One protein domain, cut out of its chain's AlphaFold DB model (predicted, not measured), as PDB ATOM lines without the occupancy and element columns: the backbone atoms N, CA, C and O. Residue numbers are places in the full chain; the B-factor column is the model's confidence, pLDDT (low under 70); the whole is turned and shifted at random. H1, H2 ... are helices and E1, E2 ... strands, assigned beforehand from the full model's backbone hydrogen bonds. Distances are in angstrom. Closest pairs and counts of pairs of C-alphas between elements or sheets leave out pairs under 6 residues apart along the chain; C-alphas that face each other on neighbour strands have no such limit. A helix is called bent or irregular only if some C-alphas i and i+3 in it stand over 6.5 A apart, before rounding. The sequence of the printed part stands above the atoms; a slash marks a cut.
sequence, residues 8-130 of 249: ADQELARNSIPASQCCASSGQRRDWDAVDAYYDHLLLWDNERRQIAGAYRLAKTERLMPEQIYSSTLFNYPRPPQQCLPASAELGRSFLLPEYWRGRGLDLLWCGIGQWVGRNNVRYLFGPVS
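AT A GLANCE: This is residues 8 to 130 of the 249 residues of the protein "Putative hemolysin" of Microbulbifer marinus (UniProt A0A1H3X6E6). A twisted sheet of four strands forms the core, with the long helix H5 packed on one face. On the opposite face, the short helix H1 packs over E1, while the small helices H2, H3 and H4 only graze the sheet. The 123 printed residues hold five named helices and four named strands, in the order H1 H2 E1 E2 H3 H4 E3 H5 E4. The sheet runs E1, E2, E3, E4 and is mixed: its first three strands are antiparallel neighbours and E4 is parallel to E3. The class is mixed, helices and strands; the whole is compact, with a radius of gyration of the C-alphas of 14.9 A and spans of 44 by 34 by 27 A.

IN THESE COORDINATES: Begin with E1, residues 40 to 46, 19.2 A long, from C-alpha 40 at (-9.902, 39.083, 23.122). E2, residues 51 to 60, covers 27.1 A and bends by 58 degrees at residue 54. E3, residues 88 to 96, covers 24.0 A and bends by 54 degrees at residue 93. E4, residues 124 to 130, covers 18.8 A and ends at C-alpha 130, (-22.518, 54.454, 24.926). Find C-alpha 105 at (-8.671, 54.653, 12.933); from there H5, residues 105 to 120, runs 22.8 A. The short helices are H1, residues 8 to 15, H2, 34 to 38, H3, 70 to 73, and H4, 81 to 84. H2 is irregular, only just: C-alphas 34 and 37 are 6.6 A apart.

HOW THE PARTS SIT: E1 and E2 form an antiparallel hairpin at 162 degrees; look at N 42 and O 56, 2.8 A apart, within hydrogen-bond range. E2 and E3 are antiparallel at 166 degrees, with N 57 and O 92 at 3.0 A. E3 and E4 are parallel at 35 degrees, with N 91 and O 126 at 2.8 A. E3, H5 and E4 make a strand-helix-strand unit, two parallel neighbour strands with a helix between, with a right-handed crossover. H5 is on the sheet; its closest C-alphas to E1 are those of Leu 109 and Leu 44, 6.5 A apart. H1 is on the opposite face, over E1, at a height over the sheet of 8.1 A, and runs across the strands, at 73 degrees to E1 on the local plane; H5, sheet and H1 make three layers. H2 and H3 are close but not clearly touching, the closest C-alphas being those of Val 35 and Tyr 70, 6.6 A. In H1 and H5 every O i to N i+4 pair is within hydrogen-bond range; H2 has 0 of 1, and 1 of 2 O i to N i+3 pairs, while H3 and H4 are too short for an O i to N i+4 pair.

THE WHOLE: The C-alphas farthest apart are those of Glu 48 and Pro 78, 47.1 A. The printed part has no cut. The link from H1 to H2 is long, with 18 residues between them. Read the B-factor column with care at residues 8 to 32, which are under 70; the mean pLDDT of the printed part is 82.1.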
ATOM      1  N   ALA A   8       3.494  41.303  26.981       29.41
ATOM      2  CA  ALA A   8       4.041  42.660  27.003       29.41
ATOM      3  C   ALA A   8       3.220  43.678  26.179       29.41
ATOM      4  O   ALA A   8       3.018  44.800  26.637       29.41
ATOM      5  N   ASP A   9       2.687  43.293  25.015       31.62
ATOM      6  CA  ASP A   9       1.819  44.152  24.189       31.62
ATOM      7  C   ASP A   9       0.462  44.377  24.871       31.62
ATOM      8  O   ASP A   9      -0.099  45.474  24.842       31.62
ATOM      9  N   GLN A  10      -0.041  43.345  25.558       34.56
ATOM     10  CA  GLN A  10      -1.226  43.450  26.411       34.56
ATOM     11  C   GLN A  10      -0.967  44.341  27.636       34.56
ATOM     12  O   GLN A  10      -1.850  45.088  28.045       34.56
ATOM     13  N   GLU A  11       0.234  44.317  28.221       30.20
ATOM     14  CA  GLU A  11       0.620  45.214  29.321       30.20
ATOM     15  C   GLU A  11       0.848  46.667  28.887       30.20
ATOM     16  O   GLU A  11       0.500  47.583  29.632       30.20
ATOM     17  N   LEU A  12       1.352  46.901  27.676       34.00
ATOM     18  CA  LEU A  12       1.414  48.232  27.068       34.00
ATOM     19  C   LEU A  12       0.002  48.781  26.814       34.00
ATOM     20  O   LEU A  12      -0.278  49.915  27.192       34.00
ATOM     21  N   ALA A  13      -0.931  47.956  26.326       36.00
ATOM     22  CA  ALA A  13      -2.354  48.308  26.249       36.00
ATOM     23  C   ALA A  13      -2.975  48.678  27.585       36.00
ATOM     24  O   ALA A  13      -3.665  49.690  27.677       36.00
ATOM     25  N   ARG A  14      -2.642  47.931  28.636       39.94
ATOM     26  CA  ARG A  14      -3.089  48.214  30.005       39.94
ATOM     27  C   ARG A  14      -2.529  49.518  30.582       39.94
ATOM     28  O   ARG A  14      -3.112  50.041  31.525       39.94
ATOM     29  N   ASN A  15      -1.407  50.027  30.071       33.00
ATOM     30  CA  ASN A  15      -0.721  51.204  30.618       33.00
ATOM     31  C   ASN A  15      -0.873  52.474  29.753       33.00
ATOM     32  O   ASN A  15      -0.463  53.545  30.195       33.00
ATOM     33  N   SER A  16      -1.421  52.378  28.536       36.31
ATOM     34  CA  SER A  16      -1.486  53.491  27.571       36.31
ATOM     35  C   SER A  16      -2.867  54.132  27.406       36.31
ATOM     36  O   SER A  16      -2.985  55.069  26.622       36.31
ATOM     37  N   ILE A  17      -3.901  53.668  28.118       42.50
ATOM     38  CA  ILE A  17      -5.237  54.285  28.092       42.50
ATOM     39  C   ILE A  17      -5.182  55.595  28.900       42.50
ATOM     40  O   ILE A  17      -4.980  55.546  30.116       42.50
ATOM     41  N   PRO A  18      -5.333  56.781  28.281       35.22
ATOM     42  CA  PRO A  18      -5.291  58.035  29.019       35.22
ATOM     43  C   PRO A  18      -6.547  58.171  29.888       35.22
ATOM     44  O   PRO A  18      -7.663  58.257  29.374       35.22
ATOM     45  N   ALA A  19      -6.359  58.288  31.204       38.12
ATOM     46  CA  ALA A  19      -7.431  58.587  32.160       38.12
ATOM     47  C   ALA A  19      -8.175  59.907  31.850       38.12
ATOM     48  O   ALA A  19      -9.272  60.134  32.336       38.12
ATOM     49  N   SER A  20      -7.601  60.787  31.024       32.66
ATOM     50  CA  SER A  20      -8.079  62.154  30.791       32.66
ATOM     51  C   SER A  20      -9.211  62.305  29.766       32.66
ATOM     52  O   SER A  20      -9.687  63.418  29.564       32.66
ATOM     53  N   GLN A  21      -9.635  61.234  29.086       39.47
ATOM     54  CA  GLN A  21     -10.791  61.253  28.161       39.47
ATOM     55  C   GLN A  21     -11.888  60.262  28.532       39.47
ATOM     56  O   GLN A  21     -12.963  60.257  27.936       39.47
ATOM     57  N   CYS A  22     -11.623  59.474  29.563       37.34
ATOM     58  CA  CYS A  22     -12.609  58.710  30.271       37.34
ATOM     59  C   CYS A  22     -13.035  59.535  31.482       37.34
ATOM     60  O   CYS A  22     -12.295  59.670  32.447       37.34
ATOM     61  N   CYS A  23     -14.283  59.986  31.497       35.66
ATOM     62  CA  CYS A  23     -14.982  60.106  32.778       35.66
ATOM     63  C   CYS A  23     -15.013  58.746  33.539       35.66
ATOM     64  O   CYS A  23     -15.303  58.701  34.723       35.66
ATOM     65  N   ALA A  24     -14.621  57.659  32.862       42.59
ATOM     66  CA  ALA A  24     -14.544  56.264  33.283       42.59
ATOM     67  C   ALA A  24     -13.336  55.813  34.112       42.59
ATOM     68  O   ALA A  24     -13.091  54.612  34.201       42.59
ATOM     69  N   SER A  25     -12.518  56.698  34.677       39.66
ATOM     70  CA  SER A  25     -11.546  56.183  35.645       39.66
ATOM     71  C   SER A  25     -12.251  56.046  36.986       39.66
ATOM     72  O   SER A  25     -12.637  57.052  37.578       39.66
ATOM     73  N   SER A  26     -12.331  54.825  37.506       38.81
ATOM     74  CA  SER A  26     -12.629  54.470  38.903       38.81
ATOM     75  C   SER A  26     -11.603  55.050  39.907       38.81
ATOM     76  O   SER A  26     -11.265  54.437  40.917       38.81
ATOM     77  N   GLY A  27     -11.006  56.209  39.604       36.97
ATOM     78  CA  GLY A  27      -9.818  56.757  40.254       36.97
ATOM     79  C   GLY A  27      -8.535  55.960  39.985       36.97
ATOM     80  O   GLY A  27      -7.466  56.339  40.467       36.97
ATOM     81  N   GLN A  28      -8.600  54.862  39.225       41.34
ATOM     82  CA  GLN A  28      -7.446  54.021  38.924       41.34
ATOM     83  C   GLN A  28      -6.739  54.478  37.645       41.34
ATOM     84  O   GLN A  28      -7.360  54.849  36.655       41.34
ATOM     85  N   ARG A  29      -5.400  54.394  37.639       46.16
ATOM     86  CA  ARG A  29      -4.558  54.661  36.452       46.16
ATOM     87  C   ARG A  29      -4.759  53.642  35.313       46.16
ATOM     88  O   ARG A  29      -4.055  53.729  34.313       46.16
ATOM     89  N   ARG A  30      -5.644  52.656  35.491       56.59
ATOM     90  CA  ARG A  30      -5.909  51.541  34.576       56.59
ATOM     91  C   ARG A  30      -7.416  51.345  34.467       56.59
ATOM     92  O   ARG A  30      -8.080  51.232  35.491       56.59
ATOM     93  N   ASP A  31      -7.908  51.292  33.238       63.41
ATOM     94  CA  ASP A  31      -9.261  50.845  32.914       63.41
ATOM     95  C   ASP A  31      -9.204  49.315  32.774       63.41
ATOM     96  O   ASP A  31      -8.700  48.797  31.775       63.41
ATOM     97  N   TRP A  32      -9.536  48.602  33.856       68.38
ATOM     98  CA  TRP A  32      -9.493  47.140  33.939       68.38
ATOM     99  C   TRP A  32     -10.715  46.614  34.685       68.38
ATOM    100  O   TRP A  32     -10.981  47.033  35.811       68.38
ATOM    101  N   ASP A  33     -11.371  45.621  34.093       72.81
ATOM    102  CA  ASP A  33     -12.499  44.905  34.675       72.81
ATOM    103  C   ASP A  33     -12.173  43.412  34.820       72.81
ATOM    104  O   ASP A  33     -11.449  42.825  34.013       72.81
ATOM    105  N   ALA A  34     -12.794  42.738  35.792       79.50
ATOM    106  CA  ALA A  34     -12.601  41.298  36.016       79.50
ATOM    107  C   ALA A  34     -12.902  40.437  34.771       79.50
ATOM    108  O   ALA A  34     -12.328  39.361  34.596       79.50
ATOM    109  N   VAL A  35     -13.777  40.927  33.888       84.19
ATOM    110  CA  VAL A  35     -14.139  40.232  32.651       84.19
ATOM    111  C   VAL A  35     -13.033  40.270  31.593       84.19
ATOM    112  O   VAL A  35     -13.032  39.421  30.709       84.19
ATOM    113  N   ASP A  36     -12.046  41.173  31.684       85.12
ATOM    114  CA  ASP A  36     -10.986  41.321  30.673       85.12
ATOM    115  C   ASP A  36     -10.169  40.047  30.442       85.12
ATOM    116  O   ASP A  36      -9.597  39.877  29.366       85.12
ATOM    117  N   ALA A  37     -10.122  39.150  31.431       88.56
ATOM    118  CA  ALA A  37      -9.451  37.858  31.332       88.56
ATOM    119  C   ALA A  37     -10.128  36.883  30.349       88.56
ATOM    120  O   ALA A  37      -9.486  35.933  29.902       88.56
ATOM    121  N   TYR A  38     -11.401  37.108  30.011       92.44
ATOM    122  CA  TYR A  38     -12.196  36.230  29.145       92.44
ATOM    123  C   TYR A  38     -12.359  36.760  27.716       92.44
ATOM    124  O   TYR A  38     -12.917  36.064  26.867       92.44
ATOM    125  N   TYR A  39     -11.889  37.980  27.443       94.94
ATOM    126  CA  TYR A  39     -12.090  38.648  26.163       94.94
ATOM    127  C   TYR A  39     -10.789  38.757  25.376       94.94
ATOM    128  O   TYR A  39      -9.707  38.976  25.920       94.94
ATOM    129  N   ASP A  40     -10.927  38.667  24.059       95.06
ATOM    130  CA  ASP A  40      -9.902  39.083  23.122       95.06
ATOM    131  C   ASP A  40      -9.840  40.618  23.074       95.06
ATOM    132  O   ASP A  40     -10.862  41.311  23.072       95.06
ATOM    133  N   HIS A  41      -8.622  41.147  22.980       94.06
ATOM    134  CA  HIS A  41      -8.355  42.581  22.888       94.06
ATOM    135  C   HIS A  41      -7.830  42.905  21.492       94.06
ATOM    136  O   HIS A  41      -6.723  42.511  21.118       94.06
ATOM    137  N   LEU A  42      -8.638  43.609  20.702       95.69
ATOM    138  CA  LEU A  42      -8.253  44.111  19.391       95.69
ATOM    139  C   LEU A  42      -7.652  45.502  19.555       95.69
ATOM    140  O   LEU A  42      -8.358  46.437  19.918       95.69
ATOM    141  N   LEU A  43      -6.367  45.647  19.242       95.56
ATOM    142  CA  LEU A  43      -5.631  46.896  19.421       95.56
ATOM    143  C   LEU A  43      -5.299  47.536  18.074       95.56
ATOM    144  O   LEU A  43      -4.832  46.872  17.147       95.56
ATOM    145  N   LEU A  44      -5.494  48.848  17.988       95.00
ATOM    146  CA  LEU A  44      -4.974  49.683  16.917       95.00
ATOM    147  C   LEU A  44      -3.667  50.319  17.391       95.00
ATOM    148  O   LEU A  44      -3.675  51.216  18.232       95.00
ATOM    149  N   TRP A  45      -2.549  49.862  16.837       94.88
ATOM    150  CA  TRP A  45      -1.212  50.346  17.174       94.88
ATOM    151  C   TRP A  45      -0.703  51.361  16.144       94.88
ATOM    152  O   TRP A  45      -0.722  51.097  14.940       94.88
ATOM    153  N   ASP A  46      -0.228  52.510  16.619       94.12
ATOM    154  CA  ASP A  46       0.497  53.492  15.816       94.12
ATOM    155  C   ASP A  46       2.006  53.252  15.955       94.12
ATOM    156  O   ASP A  46       2.595  53.492  17.010       94.12
ATOM    157  N   ASN A  47       2.636  52.792  14.872       92.75
ATOM    158  CA  ASN A  47       4.070  52.502  14.841       92.75
ATOM    159  C   ASN A  47       4.951  53.755  14.922       92.75
ATOM    160  O   ASN A  47       6.041  53.687  15.489       92.75
ATOM    161  N   GLU A  48       4.514  54.877  14.348       92.56
ATOM    162  CA  GLU A  48       5.303  56.112  14.314       92.56
ATOM    163  C   GLU A  48       5.320  56.761  15.694       92.56
ATOM    164  O   GLU A  48       6.375  57.137  16.205       92.56
ATOM    165  N   ARG A  49       4.147  56.831  16.330       92.94
ATOM    166  CA  ARG A  49       3.983  57.411  17.668       92.94
ATOM    167  C   ARG A  49       4.234  56.417  18.802       92.94
ATOM    168  O   ARG A  49       4.296  56.836  19.953       92.94
ATOM    169  N   ARG A  50       4.398  55.127  18.485       93.75
ATOM    170  CA  ARG A  50       4.599  54.014  19.432       93.75
ATOM    171  C   ARG A  50       3.555  53.992  20.550       93.75
ATOM    172  O   ARG A  50       3.895  53.904  21.728       93.75
ATOM    173  N   GLN A  51       2.285  54.098  20.172       92.75
ATOM    174  CA  GLN A  51       1.169  54.147  21.114       92.75
ATOM    175  C   GLN A  51      -0.048  53.386  20.595       92.75
ATOM    176  O   GLN A  51      -0.207  53.169  19.392       92.75
ATOM    177  N   ILE A  52      -0.955  53.040  21.506       93.00
ATOM    178  CA  ILE A  52      -2.252  52.465  21.149       93.00
ATOM    179  C   ILE A  52      -3.210  53.599  20.829       93.00
ATOM    180  O   ILE A  52      -3.572  54.399  21.685       93.00
ATOM    181  N   ALA A  53      -3.609  53.657  19.566       93.81
ATOM    182  CA  ALA A  53      -4.505  54.665  19.033       93.81
ATOM    183  C   ALA A  53      -5.979  54.352  19.314       93.81
ATOM    184  O   ALA A  53      -6.809  55.255  19.290       93.81
ATOM    185  N   GLY A  54      -6.321  53.089  19.560       93.25
ATOM    186  CA  GLY A  54      -7.679  52.661  19.873       93.25
ATOM    187  C   GLY A  54      -7.761  51.168  20.144       93.25
ATOM    188  O   GLY A  54      -6.805  50.433  19.888       93.25
ATOM    189  N   ALA A  55      -8.904  50.715  20.641       94.19
ATOM    190  CA  ALA A  55      -9.121  49.307  20.938       94.19
ATOM    191  C   ALA A  55     -10.596  48.907  20.852       94.19
ATOM    192  O   ALA A  55     -11.486  49.757  20.829       94.19
ATOM    193  N   TYR A  56     -10.822  47.596  20.823       94.75
ATOM    194  CA  TYR A  56     -12.100  46.934  21.059       94.75
ATOM    195  C   TYR A  56     -11.881  45.687  21.907       94.75
ATOM    196  O   TYR A  56     -10.888  44.979  21.732       94.75
ATOM    197  N   ARG A  57     -12.861  45.372  22.748       94.44
ATOM    198  CA  ARG A  57     -12.933  44.110  23.476       94.44
ATOM    199  C   ARG A  57     -13.981  43.209  22.823       94.44
ATOM    200  O   ARG A  57     -15.075  43.686  22.512       94.44
ATOM    201  N   LEU A  58     -13.641  41.942  22.578       95.94
ATOM    202  CA  LEU A  58     -14.511  40.972  21.901       95.94
ATOM    203  C   LEU A  58     -14.485  39.613  22.598       95.94
ATOM    204  O   LEU A  58     -13.416  39.117  22.939       95.94
ATOM    205  N   ALA A  59     -15.633  38.961  22.750       96.75
ATOM    206  CA  ALA A  59     -15.679  37.578  23.222       96.75
ATOM    207  C   ALA A  59     -16.839  36.810  22.601       96.75
ATOM    208  O   ALA A  59     -17.956  37.311  22.533       96.75
ATOM    209  N   LYS A  60     -16.590  35.561  22.191       97.12
ATOM    210  CA  LYS A  60     -17.666  34.634  21.820       97.12
ATOM    211  C   LYS A  60     -18.474  34.269  23.063       97.12
ATOM    212  O   LYS A  60     -17.919  33.682  23.991       97.12
ATOM    213  N   THR A  61     -19.781  34.498  23.030       95.62
ATOM    214  CA  THR A  61     -20.679  34.249  24.169       95.62
ATOM    215  C   THR A  61     -20.721  32.779  24.576       95.62
ATOM    216  O   THR A  61     -20.880  32.466  25.745       95.62
ATOM    217  N   GLU A  62     -20.516  31.856  23.630       93.81
ATOM    218  CA  GLU A  62     -20.457  30.404  23.883       93.81
ATOM    219  C   GLU A  62     -19.375  29.998  24.898       93.81
ATOM    220  O   GLU A  62     -19.453  28.919  25.476       93.81
ATOM    221  N   ARG A  63     -18.349  30.837  25.087       92.69
ATOM    222  CA  ARG A  63     -17.239  30.588  26.018       92.69
ATOM    223  C   ARG A  63     -17.442  31.263  27.375       92.69
ATOM    224  O   ARG A  63     -16.605  31.077  28.253       92.69
ATOM    225  N   LEU A  64     -18.494  32.066  27.515       93.56
ATOM    226  CA  LEU A  64     -18.742  32.894  28.685       93.56
ATOM    227  C   LEU A  64     -19.870  32.310  29.533       93.56
ATOM    228  O   LEU A  64     -20.918  31.901  29.030       93.56
ATOM    229  N   MET A  65     -19.667  32.341  30.844       92.25
ATOM    230  CA  MET A  65     -20.749  32.219  31.814       92.25
ATOM    231  C   MET A  65     -21.553  33.533  31.851       92.25
ATOM    232  O   MET A  65     -21.000  34.587  31.526       92.25
ATOM    233  N   PRO A  66     -22.839  33.524  32.245       88.44
ATOM    234  CA  PRO A  66     -23.670  34.733  32.269       88.44
ATOM    235  C   PRO A  66     -23.058  35.922  33.032       88.44
ATOM    236  O   PRO A  66     -23.179  37.066  32.595       88.44
ATOM    237  N   GLU A  67     -22.366  35.652  34.139       88.88
ATOM    238  CA  GLU A  67     -21.652  36.629  34.969       88.88
ATOM    239  C   GLU A  67     -20.358  37.168  34.336       88.88
ATOM    240  O   GLU A  67     -19.830  38.183  34.782       88.88
ATOM    241  N   GLN A  68     -19.847  36.506  33.296       93.69
ATOM    242  CA  GLN A  68     -18.662  36.932  32.546       93.69
ATOM    243  C   GLN A  68     -19.022  37.824  31.353       93.69
ATOM    244  O   GLN A  68     -18.127  38.402  30.742       93.69
ATOM    245  N   ILE A  69     -20.310  37.945  31.019       94.19
ATOM    246  CA  ILE A  69     -20.806  38.846  29.977       94.19
ATOM    247  C   ILE A  69     -20.888  40.252  30.573       94.19
ATOM    248  O   ILE A  69     -21.692  40.500  31.472       94.19
ATOM    249  N   TYR A  70     -20.072  41.179  30.073       94.00
ATOM    250  CA  TYR A  70     -20.006  42.541  30.604       94.00
ATOM    251  C   TYR A  70     -21.369  43.237  30.609       94.00
ATOM    252  O   TYR A  70     -21.773  43.801  31.615       94.00
ATOM    253  N   SER A  71     -22.106  43.172  29.506       95.00
ATOM    254  CA  SER A  71     -23.408  43.824  29.366       95.00
ATOM    255  C   SER A  71     -24.455  43.322  30.360       95.00
ATOM    256  O   SER A  71     -25.409  44.047  30.631       95.00
ATOM    257  N   SER A  72     -24.245  42.160  30.992       95.06
ATOM    258  CA  SER A  72     -25.064  41.708  32.120       95.06
ATOM    259  C   SER A  72     -24.967  42.641  33.328       95.06
ATOM    260  O   SER A  72     -25.819  42.550  34.202       95.06
ATOM    261  N   THR A  73     -23.968  43.529  33.430       93.19
ATOM    262  CA  THR A  73     -23.908  44.551  34.490       93.19
ATOM    263  C   THR A  73     -24.893  45.697  34.255       93.19
ATOM    264  O   THR A  73     -25.377  46.274  35.227       93.19
ATOM    265  N   LEU A  74     -25.245  45.962  32.991       95.06
ATOM    266  CA  LEU A  74     -26.101  47.067  32.541       95.06
ATOM    267  C   LEU A  74     -27.528  46.611  32.199       95.06
ATOM    268  O   LEU A  74     -28.493  47.361  32.353       95.06
ATOM    269  N   PHE A  75     -27.681  45.366  31.753       97.31
ATOM    270  CA  PHE A  75     -28.946  44.819  31.280       97.31
ATOM    271  C   PHE A  75     -29.283  43.508  31.986       97.31
ATOM    272  O   PHE A  75     -28.430  42.662  32.248       97.31
ATOM    273  N   ASN A  76     -30.565  43.326  32.277       96.94
ATOM    274  CA  ASN A  76     -31.116  42.074  32.767       96.94
ATOM    275  C   ASN A  76     -31.541  41.209  31.581       96.94
ATOM    276  O   ASN A  76     -32.474  41.555  30.851       96.94
ATOM    277  N   TYR A  77     -30.876  40.067  31.420       96.12
ATOM    278  CA  TYR A  77     -31.221  39.070  30.416       96.12
ATOM    279  C   TYR A  77     -32.157  38.007  31.012       96.12
ATOM    280  O   TYR A  77     -31.762  37.324  31.957       96.12
ATOM    281  N   PRO A  78     -33.381  37.817  30.478       93.69
ATOM    282  CA  PRO A  78     -34.295  36.779  30.959       93.69
ATOM    283  C   PRO A  78     -33.790  35.364  30.644       93.69
ATOM    284  O   PRO A  78     -34.179  34.401  31.299       93.69
ATOM    285  N   ARG A  79     -32.932  35.230  29.627       92.75
ATOM    286  CA  ARG A  79     -32.224  34.002  29.256       92.75
ATOM    287  C   ARG A  79     -30.788  34.349  28.869       92.75
ATOM    288  O   ARG A  79     -30.575  35.449  28.361       92.75
ATOM    289  N   PRO A  80     -29.820  33.436  29.043       91.31
ATOM    290  CA  PRO A  80     -28.450  33.670  28.599       91.31
ATOM    291  C   PRO A  80     -28.401  34.071  27.112       91.31
ATOM    292  O   PRO A  80     -29.018  33.374  26.297       91.31
ATOM    293  N   PRO A  81     -27.680  35.142  26.728       93.25
ATOM    294  CA  PRO A  81     -27.685  35.647  25.354       93.25
ATOM    295  C   PRO A  81     -27.347  34.591  24.298       93.25
ATOM    296  O   PRO A  81     -27.968  34.581  23.241       93.25
ATOM    297  N   GLN A  82     -26.459  33.636  24.595       92.00
ATOM    298  CA  GLN A  82     -26.109  32.543  23.682       92.00
ATOM    299  C   GLN A  82     -27.287  31.622  23.312       92.00
ATOM    300  O   GLN A  82     -27.236  30.963  22.279       92.00
ATOM    301  N   GLN A  83     -28.348  31.570  24.126       92.69
ATOM    302  CA  GLN A  83     -29.558  30.797  23.816       92.69
ATOM    303  C   GLN A  83     -30.504  31.546  22.871       92.69
ATOM    304  O   GLN A  83     -31.263  30.919  22.138       92.69
ATOM    305  N   CYS A  84     -30.486  32.880  22.904       94.19
ATOM    306  CA  CYS A  84     -31.316  33.724  22.044       94.19
ATOM    307  C   CYS A  84     -30.593  34.123  20.751       94.19
ATOM    308  O   CYS A  84     -31.237  34.314  19.726       94.19
ATOM    309  N   LEU A  85     -29.266  34.230  20.810       96.00
ATOM    310  CA  LEU A  85     -28.371  34.634  19.733       96.00
ATOM    311  C   LEU A  85     -27.281  33.556  19.566       96.00
ATOM    312  O   LEU A  85     -26.171  33.714  20.092       96.00
ATOM    313  N   PRO A  86     -27.574  32.431  18.888       95.12
ATOM    314  CA  PRO A  86     -26.584  31.382  18.646       95.12
ATOM    315  C   PRO A  86     -25.415  31.918  17.808       95.12
ATOM    316  O   PRO A  86     -25.621  32.723  16.902       95.12
ATOM    317  N   ALA A  87     -24.183  31.487  18.098       96.56
ATOM    318  CA  ALA A  87     -22.967  32.036  17.485       96.56
ATOM    319  C   ALA A  87     -22.810  33.563  17.668       96.56
ATOM    320  O   ALA A  87     -22.367  34.272  16.758       96.56
ATOM    321  N   SER A  88     -23.178  34.081  18.844       97.50
ATOM    322  CA  SER A  88     -22.984  35.489  19.199       97.50
ATOM    323  C   SER A  88     -21.588  35.795  19.743       97.50
ATOM    324  O   SER A  88     -20.896  34.936  20.301       97.50
ATOM    325  N   ALA A  89     -21.201  37.059  19.607       98.06
ATOM    326  CA  ALA A  89     -20.090  37.656  20.321       98.06
ATOM    327  C   ALA A  89     -20.488  39.001  20.930       98.06
ATOM    328  O   ALA A  89     -21.171  39.803  20.286       98.06
ATOM    329  N   GLU A  90     -20.018  39.254  22.148       97.69
ATOM    330  CA  GLU A  90     -20.148  40.563  22.771       97.69
ATOM    331  C   GLU A  90     -18.995  41.477  22.339       97.69
ATOM    332  O   GLU A  90     -17.829  41.066  22.356       97.69
ATOM    333  N   LEU A  91     -19.326  42.712  21.958       95.88
ATOM    334  CA  LEU A  91     -18.398  43.797  21.657       95.88
ATOM    335  C   LEU A  91     -18.596  44.939  22.651       95.88
ATOM    336  O   LEU A  91     -19.721  45.350  22.922       95.88
ATOM    337  N   GLY A  92     -17.498  45.520  23.124       91.75
ATOM    338  CA  GLY A  92     -17.564  46.675  24.014       91.75
ATOM    339  C   GLY A  92     -16.200  47.285  24.299       91.75
ATOM    340  O   GLY A  92     -15.210  46.954  23.641       91.75
ATOM    341  N   ARG A  93     -16.169  48.193  25.287       87.38
ATOM    342  CA  ARG A  93     -14.956  48.899  25.756       87.38
ATOM    343  C   ARG A  93     -14.136  49.506  24.618       87.38
ATOM    344  O   ARG A  93     -12.909  49.480  24.611       87.38
ATOM    345  N   SER A  94     -14.832  50.022  23.612       89.75
ATOM    346  CA  SER A  94     -14.176  50.628  22.467       89.75
ATOM    347  C   SER A  94     -13.709  52.034  22.797       89.75
ATOM    348  O   SER A  94     -14.502  52.843  23.279       89.75
ATOM    349  N   PHE A  95     -12.476  52.361  22.430       89.12
ATOM    350  CA  PHE A  95     -11.993  53.736  22.443       89.12
ATOM    351  C   PHE A  95     -11.158  54.030  21.201       89.12
ATOM    352  O   PHE A  95     -10.618  53.133  20.548       89.12
ATOM    353  N   LEU A  96     -11.056  55.313  20.875       88.88
ATOM    354  CA  LEU A  96     -10.179  55.831  19.838       88.88
ATOM    355  C   LEU A  96      -9.660  57.184  20.317       88.88
ATOM    356  O   LEU A  96     -10.461  58.026  20.728       88.88
ATOM    357  N   LEU A  97      -8.349  57.397  20.264       88.12
ATOM    358  CA  LEU A  97      -7.747  58.672  20.632       88.12
ATOM    359  C   LEU A  97      -8.220  59.785  19.663       88.12
ATOM    360  O   LEU A  97      -8.394  59.512  18.465       88.12
ATOM    361  N   PRO A  98      -8.441  61.033  20.129       84.56
ATOM    362  CA  PRO A  98      -9.034  62.104  19.327       84.56
ATOM    363  C   PRO A  98      -8.289  62.428  18.044       84.56
ATOM    364  O   PRO A  98      -8.913  62.766  17.036       84.56
ATOM    365  N   GLU A  99      -6.965  62.270  18.039       88.69
ATOM    366  CA  GLU A  99      -6.128  62.508  16.863       88.69
ATOM    367  C   GLU A  99      -6.503  61.573  15.700       88.69
ATOM    368  O   GLU A  99      -6.254  61.893  14.538       88.69
ATOM    369  N   TYR A 100      -7.161  60.446  15.990       87.81
ATOM    370  CA  TYR A 100      -7.547  59.429  15.016       87.81
ATOM    371  C   TYR A 100      -9.038  59.472  14.656       87.81
ATOM    372  O   TYR A 100      -9.453  58.742  13.753       87.81
ATOM    373  N   TRP A 101      -9.842  60.347  15.279       81.25
ATOM    374  CA  TRP A 101     -11.287  60.461  15.010       81.25
ATOM    375  C   TRP A 101     -11.606  60.866  13.567       81.25
ATOM    376  O   TRP A 101     -12.601  60.413  13.006       81.25
ATOM    377  N   ARG A 102     -10.763  61.705  12.951       75.88
ATOM    378  CA  ARG A 102     -10.919  62.161  11.553       75.88
ATOM    379  C   ARG A 102     -10.162  61.294  10.541       75.88
ATOM    380  O   ARG A 102     -10.198  61.576   9.346       75.88
ATOM    381  N   GLY A 103      -9.444  60.278  11.017       81.19
ATOM    382  CA  GLY A 103      -8.594  59.419  10.205       81.19
ATOM    383  C   GLY A 103      -9.237  58.076   9.871       81.19
ATOM    384  O   GLY A 103     -10.445  57.874   9.961       81.19
ATOM    385  N   ARG A 104      -8.389  57.108   9.518       86.50
ATOM    386  CA  ARG A 104      -8.803  55.724   9.231       86.50
ATOM    387  C   ARG A 104      -8.922  54.852  10.486       86.50
ATOM    388  O   ARG A 104      -9.112  53.652  10.349       86.50
ATOM    389  N   GLY A 105      -8.791  55.421  11.688       91.06
ATOM    390  CA  GLY A 105      -8.671  54.653  12.933       91.06
ATOM    391  C   GLY A 105      -9.864  53.733  13.187       91.06
ATOM    392  O   GLY A 105      -9.699  52.519  13.294       91.06
ATOM    393  N   LEU A 106     -11.078  54.293  13.177       90.12
ATOM    394  CA  LEU A 106     -12.301  53.501  13.333       90.12
ATOM    395  C   LEU A 106     -12.461  52.469  12.206       90.12
ATOM    396  O   LEU A 106     -12.862  51.337  12.450       90.12
ATOM    397  N   ASP A 107     -12.120  52.834  10.973       91.56
ATOM    398  CA  ASP A 107     -12.211  51.921   9.833       91.56
ATOM    399  C   ASP A 107     -11.258  50.724   9.963       91.56
ATOM    400  O   ASP A 107     -11.666  49.597   9.698       91.56
ATOM    401  N   LEU A 108     -10.023  50.943  10.424       94.00
ATOM    402  CA  LEU A 108      -9.049  49.876  10.668       94.00
ATOM    403  C   LEU A 108      -9.486  48.947  11.803       94.00
ATOM    404  O   LEU A 108      -9.361  47.730  11.660       94.00
ATOM    405  N   LEU A 109     -10.043  49.496  12.888       94.94
ATOM    406  CA  LEU A 109     -10.632  48.687  13.959       94.94
ATOM    407  C   LEU A 109     -11.729  47.780  13.399       94.94
ATOM    408  O   LEU A 109     -11.690  46.575  13.617       94.94
ATOM    409  N   TRP A 110     -12.646  48.309  12.590       95.00
ATOM    410  CA  TRP A 110     -13.713  47.500  11.993       95.00
ATOM    411  C   TRP A 110     -13.219  46.472  10.966       95.00
ATOM    412  O   TRP A 110     -13.798  45.390  10.878       95.00
ATOM    413  N   CYS A 111     -12.120  46.732  10.250       95.25
ATOM    414  CA  CYS A 111     -11.439  45.694   9.462       95.25
ATOM    415  C   CYS A 111     -10.896  44.568  10.358       95.25
ATOM    416  O   CYS A 111     -10.986  43.393  10.001       95.25
ATOM    417  N   GLY A 112     -10.339  44.912  11.524       96.12
ATOM    418  CA  GLY A 112      -9.890  43.939  12.521       96.12
ATOM    419  C   GLY A 112     -11.041  43.114  13.099       96.12
ATOM    420  O   GLY A 112     -10.940  41.889  13.156       96.12
ATOM    421  N   ILE A 113     -12.159  43.766  13.439       96.88
ATOM    422  CA  ILE A 113     -13.390  43.109  13.906       96.88
ATOM    423  C   ILE A 113     -13.886  42.125  12.848       96.88
ATOM    424  O   ILE A 113     -14.154  40.974  13.171       96.88
ATOM    425  N   GLY A 114     -13.949  42.531  11.580       96.44
ATOM    426  CA  GLY A 114     -14.418  41.656  10.509       96.44
ATOM    427  C   GLY A 114     -13.540  40.418  10.291       96.44
ATOM    428  O   GLY A 114     -14.060  39.311  10.149       96.44
ATOM    429  N   GLN A 115     -12.211  40.554  10.379       95.81
ATOM    430  CA  GLN A 115     -11.312  39.391  10.376       95.81
ATOM    431  C   GLN A 115     -11.535  38.478  11.586       95.81
ATOM    432  O   GLN A 115     -11.482  37.255  11.454       95.81
ATOM    433  N   TRP A 116     -11.744  39.057  12.770       97.06
ATOM    434  CA  TRP A 116     -12.004  38.291  13.985       97.06
ATOM    435  C   TRP A 116     -13.331  37.528  13.890       97.06
ATOM    436  O   TRP A 116     -13.362  36.339  14.202       97.06
ATOM    437  N   VAL A 117     -14.381  38.172  13.375       96.69
ATOM    438  CA  VAL A 117     -15.699  37.580  13.098       96.69
ATOM    439  C   VAL A 117     -15.575  36.378  12.169       96.69
ATOM    440  O   VAL A 117     -16.040  35.294  12.521       96.69
ATOM    441  N   GLY A 118     -14.890  36.536  11.030       94.50
ATOM    442  CA  GLY A 118     -14.710  35.455  10.058       94.50
ATOM    443  C   GLY A 118     -13.933  34.263  10.624       94.50
ATOM    444  O   GLY A 118     -14.289  33.119  10.378       94.50
ATOM    445  N   ARG A 119     -12.907  34.507  11.451       95.12
ATOM    446  CA  ARG A 119     -12.138  33.429  12.107       95.12
ATOM    447  C   ARG A 119     -12.927  32.680  13.180       95.12
ATOM    448  O   ARG A 119     -12.585  31.544  13.495       95.12
ATOM    449  N   ASN A 120     -13.927  33.322  13.778       95.69
ATOM    450  CA  ASN A 120     -14.672  32.794  14.920       95.69
ATOM    451  C   ASN A 120     -16.083  32.296  14.560       95.69
ATOM    452  O   ASN A 120     -16.792  31.835  15.462       95.69
ATOM    453  N   ASN A 121     -16.462  32.348  13.275       94.88
ATOM    454  CA  ASN A 121     -17.789  31.993  12.756       94.88
ATOM    455  C   ASN A 121     -18.915  32.675  13.542       94.88
ATOM    456  O   ASN A 121     -19.827  32.021  14.041       94.88
ATOM    457  N   VAL A 122     -18.800  33.990  13.712       97.19
ATOM    458  CA  VAL A 122     -19.770  34.782  14.471       97.19
ATOM    459  C   VAL A 122     -20.889  35.254  13.555       97.19
ATOM    460  O   VAL A 122     -20.625  35.811  12.492       97.19
ATOM    461  N   ARG A 123     -22.131  35.062  14.001       96.88
ATOM    462  CA  ARG A 123     -23.333  35.568  13.335       96.88
ATOM    463  C   ARG A 123     -23.845  36.847  13.981       96.88
ATOM    464  O   ARG A 123     -24.116  37.811  13.277       96.88
ATOM    465  N   TYR A 124     -23.991  36.858  15.301       98.31
ATOM    466  CA  TYR A 124     -24.549  38.011  16.003       98.31
ATOM    467  C   TYR A 124     -23.458  38.787  16.721       98.31
ATOM    468  O   TYR A 124     -22.678  38.210  17.476       98.31
ATOM    469  N   LEU A 125     -23.435  40.102  16.538       98.12
ATOM    470  CA  LEU A 125     -22.687  41.002  17.414       98.12
ATOM    471  C   LEU A 125     -23.676  41.675  18.353       98.12
ATOM    472  O   LEU A 125     -24.719  42.135  17.898       98.12
ATOM    473  N   PHE A 126     -23.357  41.764  19.637       98.12
ATOM    474  CA  PHE A 126     -24.168  42.539  20.572       98.12
ATOM    475  C   PHE A 126     -23.311  43.238  21.618       98.12
ATOM    476  O   PHE A 126     -22.135  42.926  21.773       98.12
ATOM    477  N   GLY A 127     -23.898  44.191  22.329       97.00
ATOM    478  CA  GLY A 127     -23.246  44.851  23.452       97.00
ATOM    479  C   GLY A 127     -23.751  46.273  23.666       97.00
ATOM    480  O   GLY A 127     -24.655  46.725  22.958       97.00
ATOM    481  N   PRO A 128     -23.194  46.982  24.656       96.06
ATOM    482  CA  PRO A 128     -23.531  48.367  24.915       96.06
ATOM    483  C   PRO A 128     -22.811  49.292  23.931       96.06
ATOM    484  O   PRO A 128     -21.601  49.190  23.719       96.06
ATOM    485  N   VAL A 129     -23.557  50.238  23.362       94.81
ATOM    486  CA  VAL A 129     -23.011  51.419  22.691       94.81
ATOM    487  C   VAL A 129     -23.381  52.670  23.482       94.81
ATOM    488  O   VAL A 129     -24.554  52.989  23.669       94.81
ATOM    489  N   SER A 130     -22.359  53.376  23.952       92.44
ATOM    490  CA  SER A 130     -22.518  54.454  24.926       92.44
ATOM    491  C   SER A 130     -22.630  55.819  24.255       92.44
ATOM    492  O   SER A 130     -21.906  56.130  23.300       92.44
TER     493      SER A 130